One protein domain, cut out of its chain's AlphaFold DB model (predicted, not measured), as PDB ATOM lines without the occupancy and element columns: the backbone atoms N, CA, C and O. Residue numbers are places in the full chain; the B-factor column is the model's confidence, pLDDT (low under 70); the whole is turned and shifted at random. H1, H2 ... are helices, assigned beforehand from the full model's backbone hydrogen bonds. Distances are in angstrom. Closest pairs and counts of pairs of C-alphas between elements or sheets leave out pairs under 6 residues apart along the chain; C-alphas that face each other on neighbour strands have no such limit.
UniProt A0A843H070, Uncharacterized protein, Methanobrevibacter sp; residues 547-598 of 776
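Overview. This is residues 547 to 598 of the 776 residues of an uncharacterized protein of Methanobrevibacter sp (UniProt A0A843H070). The domain has little regular structure: it is an elongated body mostly of loops, with the short helix H2 inside its length and the tiny H1 near one end, where residues 555 to 560 stick out. After H2 the unnamed stretch 573 to 598 runs to the other end, then folds back toward the first printed residue. The printed part has 52 residues, with H1 then H2 and no named strand; its class is all helix, though named elements hold only 12 residues. It is compact, with a radius of gyration of the C-alphas of 10.9 A, and spans 32 by 18 by 16 A.

Along the chain. Find C-alpha 565 at (22.180, -21.690, -53.481); from there H2, residues 565 to 572, runs 10.4 A to C-alpha 572 at (22.288, -21.873, -43.034). Look earlier for H1, residues 554 to 557, 5.2 A long, beginning at (10.766, -20.816, -56.048).

Arrangement. H1 and H2 are apart, joined by a short link of 7 residues. In H2 every O i to N i+4 pair is within hydrogen-bond range; H1 is too short for such a pair, and its one O i to N i+3 pair is not within range.

Size, cuts and confidence. The C-alphas farthest apart, of Glu 559 and Glu 578, are 32.4 A apart; those of Ser 547 and Leu 598, first and last printed, are 4.8 A apart. The printed part has no cut. The model's pLDDT is under 70 at residues 556, 558 to 559 and 579.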
ATOM      1  N   SER A 547      12.159 -16.236 -43.701       85.31
ATOM      2  CA  SER A 547      13.258 -17.173 -43.508       85.31
ATOM      3  C   SER A 547      14.112 -17.270 -44.773       85.31
ATOM      4  O   SER A 547      13.662 -16.993 -45.885       85.31
ATOM      5  N   HIS A 548      15.366 -17.682 -44.612       88.12
ATOM      6  CA  HIS A 548      16.226 -17.990 -45.754       88.12
ATOM      7  C   HIS A 548      15.730 -19.214 -46.551       88.12
ATOM      8  O   HIS A 548      16.033 -19.319 -47.735       88.12
ATOM      9  N   ILE A 549      14.943 -20.097 -45.918       85.94
ATOM     10  CA  ILE A 549      14.275 -21.238 -46.557       85.94
ATOM     11  C   ILE A 549      13.184 -20.737 -47.503       85.94
ATOM     12  O   ILE A 549      13.217 -21.055 -48.687       85.94
ATOM     13  N   ASP A 550      12.288 -19.876 -47.017       85.25
ATOM     14  CA  ASP A 550      11.234 -19.279 -47.844       85.25
ATOM     15  C   ASP A 550      11.830 -18.416 -48.962       85.25
ATOM     16  O   ASP A 550      11.342 -18.423 -50.086       85.25
ATOM     17  N   ALA A 551      12.926 -17.704 -48.678       81.44
ATOM     18  CA  ALA A 551      13.629 -16.895 -49.672       81.44
ATOM     19  C   ALA A 551      14.297 -17.729 -50.785       81.44
ATOM     20  O   ALA A 551      14.647 -17.179 -51.832       81.44
ATOM     21  N   TYR A 552      14.506 -19.028 -50.560       86.25
ATOM     22  CA  TYR A 552      15.040 -19.972 -51.544       86.25
ATOM     23  C   TYR A 552      13.938 -20.753 -52.279       86.25
ATOM     24  O   TYR A 552      14.197 -21.344 -53.325       86.25
ATOM     25  N   ASP A 553      12.706 -20.736 -51.767       80.56
ATOM     26  CA  ASP A 553      11.573 -21.451 -52.346       80.56
ATOM     27  C   ASP A 553      11.026 -20.726 -53.591       80.56
ATOM     28  O   ASP A 553      10.402 -19.661 -53.517       80.56
ATOM     29  N   GLU A 554      11.247 -21.327 -54.762       76.25
ATOM     30  CA  GLU A 554      10.766 -20.816 -56.048       76.25
ATOM     31  C   GLU A 554       9.232 -20.769 -56.143       76.25
ATOM     32  O   GLU A 554       8.700 -19.884 -56.818       76.25
ATOM     33  N   GLU A 555       8.505 -21.668 -55.465       72.88
ATOM     34  CA  GLU A 555       7.034 -21.660 -55.468       72.88
ATOM     35  C   GLU A 555       6.476 -20.455 -54.700       72.88
ATOM     36  O   GLU A 555       5.414 -19.934 -55.051       72.88
ATOM     37  N   LEU A 556       7.190 -19.998 -53.666       69.00
ATOM     38  CA  LEU A 556       6.796 -18.853 -52.844       69.00
ATOM     39  C   LEU A 556       7.255 -17.515 -53.436       69.00
ATOM     40  O   LEU A 556       6.476 -16.559 -53.455       69.00
ATOM     41  N   MET A 557       8.497 -17.439 -53.919       72.75
ATOM     42  CA  MET A 557       9.118 -16.182 -54.364       72.75
ATOM     43  C   MET A 557       8.901 -15.882 -55.853       72.75
ATOM     44  O   MET A 557       8.954 -14.720 -56.271       72.75
ATOM     45  N   GLY A 558       8.620 -16.909 -56.658       68.94
ATOM     46  CA  GLY A 558       8.554 -16.814 -58.112       68.94
ATOM     47  C   GLY A 558       9.928 -16.924 -58.780       68.94
ATOM     48  O   GLY A 558      10.968 -16.580 -58.212       68.94
ATOM     49  N   GLU A 559       9.922 -17.414 -60.018       69.62
ATOM     50  CA  GLU A 559      11.129 -17.716 -60.789       69.62
ATOM     51  C   GLU A 559      12.005 -16.458 -60.978       69.62
ATOM     52  O   GLU A 559      11.557 -15.445 -61.514       69.62
ATOM     53  N   GLY A 560      13.262 -16.518 -60.522       72.12
ATOM     54  CA  GLY A 560      14.233 -15.417 -60.621       72.12
ATOM     55  C   GLY A 560      14.271 -14.434 -59.441       72.12
ATOM     56  O   GLY A 560      15.136 -13.558 -59.440       72.12
ATOM     57  N   ASN A 561      13.401 -14.592 -58.437       75.75
ATOM     58  CA  ASN A 561      13.357 -13.744 -57.233       75.75
ATOM     59  C   ASN A 561      13.920 -14.422 -55.967       75.75
ATOM     60  O   ASN A 561      13.839 -13.851 -54.878       75.75
ATOM     61  N   THR A 562      14.464 -15.633 -56.089       84.19
ATOM     62  CA  THR A 562      15.047 -16.392 -54.976       84.19
ATOM     63  C   THR A 562      16.483 -15.966 -54.676       84.19
ATOM     64  O   THR A 562      17.188 -15.396 -55.516       84.19
ATOM     65  N   ILE A 563      16.948 -16.257 -53.460       88.00
ATOM     66  CA  ILE A 563      18.383 -16.206 -53.153       88.00
ATOM     67  C   ILE A 563      19.123 -17.330 -53.886       88.00
ATOM     68  O   ILE A 563      18.563 -18.385 -54.170       88.00
ATOM     69  N   SER A 564      20.406 -17.129 -54.180       91.38
ATOM     70  CA  SER A 564      21.219 -18.189 -54.783       91.38
ATOM     71  C   SER A 564      21.496 -19.332 -53.799       91.38
ATOM     72  O   SER A 564      21.564 -19.118 -52.590       91.38
ATOM     73  N   GLU A 565      21.765 -20.539 -54.306       91.06
ATOM     74  CA  GLU A 565      22.180 -21.690 -53.481       91.06
ATOM     75  C   GLU A 565      23.407 -21.358 -52.607       91.06
ATOM     76  O   GLU A 565      23.487 -21.740 -51.441       91.06
ATOM     77  N   ALA A 566      24.349 -20.566 -53.134       90.00
ATOM     78  CA  ALA A 566      25.510 -20.101 -52.378       90.00
ATOM     79  C   ALA A 566      25.132 -19.153 -51.224       90.00
ATOM     80  O   ALA A 566      25.765 -19.189 -50.171       90.00
ATOM     81  N   GLU A 567      24.123 -18.298 -51.403       91.00
ATOM     82  CA  GLU A 567      23.595 -17.457 -50.323       91.00
ATOM     83  C   GLU A 567      22.816 -18.280 -49.302       91.00
ATOM     84  O   GLU A 567      23.021 -18.077 -48.108       91.00
ATOM     85  N   PHE A 568      21.996 -19.235 -49.752       90.31
ATOM     86  CA  PHE A 568      21.271 -20.159 -48.882       90.31
ATOM     87  C   PHE A 568      22.231 -20.878 -47.928       90.31
ATOM     88  O   PHE A 568      22.069 -20.782 -46.714       90.31
ATOM     89  N   ILE A 569      23.305 -21.479 -48.458       89.00
ATOM     90  CA  ILE A 569      24.332 -22.152 -47.648       89.00
ATOM     91  C   ILE A 569      24.936 -21.189 -46.618       89.00
ATOM     92  O   ILE A 569      25.144 -21.564 -45.469       89.00
ATOM     93  N   ARG A 570      25.212 -19.935 -46.994       91.56
ATOM     94  CA  ARG A 570      25.778 -18.940 -46.069       91.56
ATOM     95  C   ARG A 570      24.803 -18.514 -44.971       91.56
ATOM     96  O   ARG A 570      25.259 -18.214 -43.871       91.56
ATOM     97  N   PHE A 571      23.502 -18.448 -45.242       90.50
ATOM     98  CA  PHE A 571      22.501 -18.219 -44.196       90.50
ATOM     99  C   PHE A 571      22.404 -19.416 -43.251       90.50
ATOM    100  O   PHE A 571      22.417 -19.226 -42.038       90.50
ATOM    101  N   ASP A 572      22.388 -20.629 -43.800       87.19
ATOM    102  CA  ASP A 572      22.288 -21.873 -43.034       87.19
ATOM    103  C   ASP A 572      23.478 -22.028 -42.063       87.19
ATOM    104  O   ASP A 572      23.310 -22.352 -40.887       87.19
ATOM    105  N   GLN A 573      24.688 -21.624 -42.491       87.19
ATOM    106  CA  GLN A 573      25.889 -21.552 -41.635       87.19
ATOM    107  C   GLN A 573      25.720 -20.726 -40.349       87.19
ATOM    108  O   GLN A 573      26.485 -20.931 -39.407       87.19
ATOM    109  N   ALA A 574      24.743 -19.818 -40.261       84.62
ATOM    110  CA  ALA A 574      24.494 -19.055 -39.037       84.62
ATOM    111  C   ALA A 574      23.933 -19.913 -37.884       84.62
ATOM    112  O   ALA A 574      24.107 -19.532 -36.722       84.62
ATOM    113  N   ASN A 575      23.299 -21.053 -38.188       84.94
ATOM    114  CA  ASN A 575      22.668 -21.946 -37.210       84.94
ATOM    115  C   ASN A 575      23.358 -23.314 -37.061       84.94
ATOM    116  O   ASN A 575      22.911 -24.132 -36.263       84.94
ATOM    117  N   PHE A 576      24.490 -23.559 -37.731       81.94
ATOM    118  CA  PHE A 576      25.296 -24.755 -37.466       81.94
ATOM    119  C   PHE A 576      26.057 -24.647 -36.135       81.94
ATOM    120  O   PHE A 576      26.619 -23.601 -35.808       81.94
ATOM    121  N   GLU A 577      26.118 -25.755 -35.390       74.06
ATOM    122  CA  GLU A 577      26.959 -25.908 -34.186       74.06
ATOM    123  C   GLU A 577      28.457 -25.777 -34.522       74.06
ATOM    124  O   GLU A 577      29.212 -25.085 -33.841       74.06
ATOM    125  N   GLU A 578      28.890 -26.413 -35.614       74.69
ATOM    126  CA  GLU A 578      30.255 -26.333 -36.136       74.69
ATOM    127  C   GLU A 578      30.238 -25.699 -37.530       74.69
ATOM    128  O   GLU A 578      30.241 -26.396 -38.544       74.69
ATOM    129  N   ALA A 579      30.210 -24.364 -37.583       66.75
ATOM    130  CA  ALA A 579      30.220 -23.636 -38.850       66.75
ATOM    131  C   ALA A 579      31.471 -23.961 -39.694       66.75
ATOM    132  O   ALA A 579      32.606 -23.985 -39.192       66.75
ATOM    133  N   ASP A 580      31.276 -24.159 -41.000       76.00
ATOM    134  CA  ASP A 580      32.364 -24.307 -41.961       76.00
ATOM    135  C   ASP A 580      33.170 -23.005 -42.014       76.00
ATOM    136  O   ASP A 580      32.734 -21.986 -42.542       76.00
ATOM    137  N   ARG A 581      34.402 -23.047 -41.498       71.81
ATOM    138  CA  ARG A 581      35.307 -21.886 -41.437       71.81
ATOM    139  C   ARG A 581      35.695 -21.332 -42.809       71.81
ATOM    140  O   ARG A 581      36.341 -20.287 -42.870       71.81
ATOM    141  N   THR A 582      35.383 -22.042 -43.891       78.94
ATOM    142  CA  THR A 582      35.617 -21.595 -45.268       78.94
ATOM    143  C   THR A 582      34.441 -20.817 -45.860       78.94
ATOM    144  O   THR A 582      34.620 -20.153 -46.882       78.94
ATOM    145  N   VAL A 583      33.277 -20.834 -45.202       80.25
ATOM    146  CA  VAL A 583      32.053 -20.155 -45.634       80.25
ATOM    147  C   VAL A 583      31.720 -19.040 -44.645       80.25
ATOM    148  O   VAL A 583      31.516 -19.278 -43.461       80.25
ATOM    149  N   GLU A 584      31.667 -17.796 -45.123       85.38
ATOM    150  CA  GLU A 584      31.311 -16.656 -44.274       85.38
ATOM    151  C   GLU A 584      29.786 -16.590 -44.066       85.38
ATOM    152  O   GLU A 584      29.063 -16.376 -45.053       85.38
ATOM    153  N   PRO A 585      29.288 -16.743 -42.822       86.19
ATOM    154  CA  PRO A 585      27.859 -16.782 -42.543       86.19
ATOM    155  C   PRO A 585      27.191 -15.418 -42.737       86.19
ATOM    156  O   PRO A 585      27.775 -14.368 -42.457       86.19
ATOM    157  N   ILE A 586      25.935 -15.435 -43.185       87.69
ATOM    158  CA  ILE A 586      25.084 -14.243 -43.252       87.69
ATOM    159  C   ILE A 586      24.136 -14.269 -42.056       87.69
ATOM    160  O   ILE A 586      23.238 -15.098 -41.978       87.69
ATOM    161  N   PHE A 587      24.319 -13.332 -41.125       85.62
ATOM    162  CA  PHE A 587      23.517 -13.270 -39.896       85.62
ATOM    163  C   PHE A 587      22.177 -12.543 -40.057       85.62
ATOM    164  O   PHE A 587      21.314 -12.674 -39.193       85.62
ATOM    165  N   LYS A 588      22.020 -11.754 -41.126       89.56
ATOM    166  CA  LYS A 588      20.774 -11.120 -41.584       89.56
ATOM    167  C   LYS A 588      21.018 -10.384 -42.899       89.56
ATOM    168  O   LYS A 588      22.144  -9.956 -43.161       89.56
ATOM    169  N   ASP A 589      19.955 -10.158 -43.653       86.56
ATOM    170  CA  ASP A 589      19.917  -9.240 -44.787       86.56
ATOM    171  C   ASP A 589      18.801  -8.218 -44.556       86.56
ATOM    172  O   ASP A 589      17.621  -8.563 -44.575       86.56
ATOM    173  N   GLU A 590      19.178  -6.969 -44.275       84.31
ATOM    174  CA  GLU A 590      18.206  -5.904 -43.994       84.31
ATOM    175  C   GLU A 590      17.516  -5.380 -45.255       84.31
ATOM    176  O   GLU A 590      16.391  -4.906 -45.169       84.31
ATOM    177  N   GLU A 591      18.158  -5.462 -46.422       80.31
ATOM    178  CA  GLU A 591      17.587  -4.931 -47.662       80.31
ATOM    179  C   GLU A 591      16.478  -5.852 -48.177       80.31
ATOM    180  O   GLU A 591      15.398  -5.390 -48.553       80.31
ATOM    181  N   ARG A 592      16.715  -7.169 -48.123       79.00
ATOM    182  CA  ARG A 592      15.740  -8.197 -48.519       79.00
ATOM    183  C   ARG A 592      14.860  -8.693 -47.367       79.00
ATOM    184  O   ARG A 592      13.991  -9.524 -47.604       79.00
ATOM    185  N   HIS A 593      15.066  -8.190 -46.146       83.88
ATOM    186  CA  HIS A 593      14.390  -8.635 -44.918       83.88
ATOM    187  C   HIS A 593      14.469 -10.158 -44.699       83.88
ATOM    188  O   HIS A 593      13.489 -10.810 -44.344       83.88
ATOM    189  N   ILE A 594      15.653 -10.743 -44.894       84.25
ATOM    190  CA  ILE A 594      15.884 -12.181 -44.697       84.25
ATOM    191  C   ILE A 594      16.607 -12.392 -43.370       84.25
ATOM    192  O   ILE A 594      17.640 -11.766 -43.107       84.25
ATOM    193  N   HIS A 595      16.089 -13.295 -42.535       89.38
ATOM    194  CA  HIS A 595      16.721 -13.637 -41.261       89.38
ATOM    195  C   HIS A 595      16.923 -15.158 -41.120       89.38
ATOM    196  O   HIS A 595      15.951 -15.909 -41.208       89.38
ATOM    197  N   PRO A 596      18.156 -15.640 -40.847       91.94
ATOM    198  CA  PRO A 596      18.440 -17.075 -40.775       91.94
ATOM    199  C   PRO A 596      17.736 -17.766 -39.603       91.94
ATOM    200  O   PRO A 596      17.333 -18.912 -39.724       91.94
ATOM    201  N   ASN A 597      17.534 -17.059 -38.488       93.44
ATOM    202  CA  ASN A 597      16.892 -17.615 -37.292       93.44
ATOM    203  C   ASN A 597      15.366 -17.786 -37.396       93.44
ATOM    204  O   ASN A 597      14.764 -18.218 -36.425       93.44
ATOM    205  N   LEU A 598      14.716 -17.441 -38.513       85.94
ATOM    206  CA  LEU A 598      13.281 -17.706 -38.702       85.94
ATOM    207  C   LEU A 598      13.052 -19.175 -39.086       85.94
ATOM    208  O   LEU A 598      12.571 -19.478 -40.170       85.94
TER     209      LEU A 598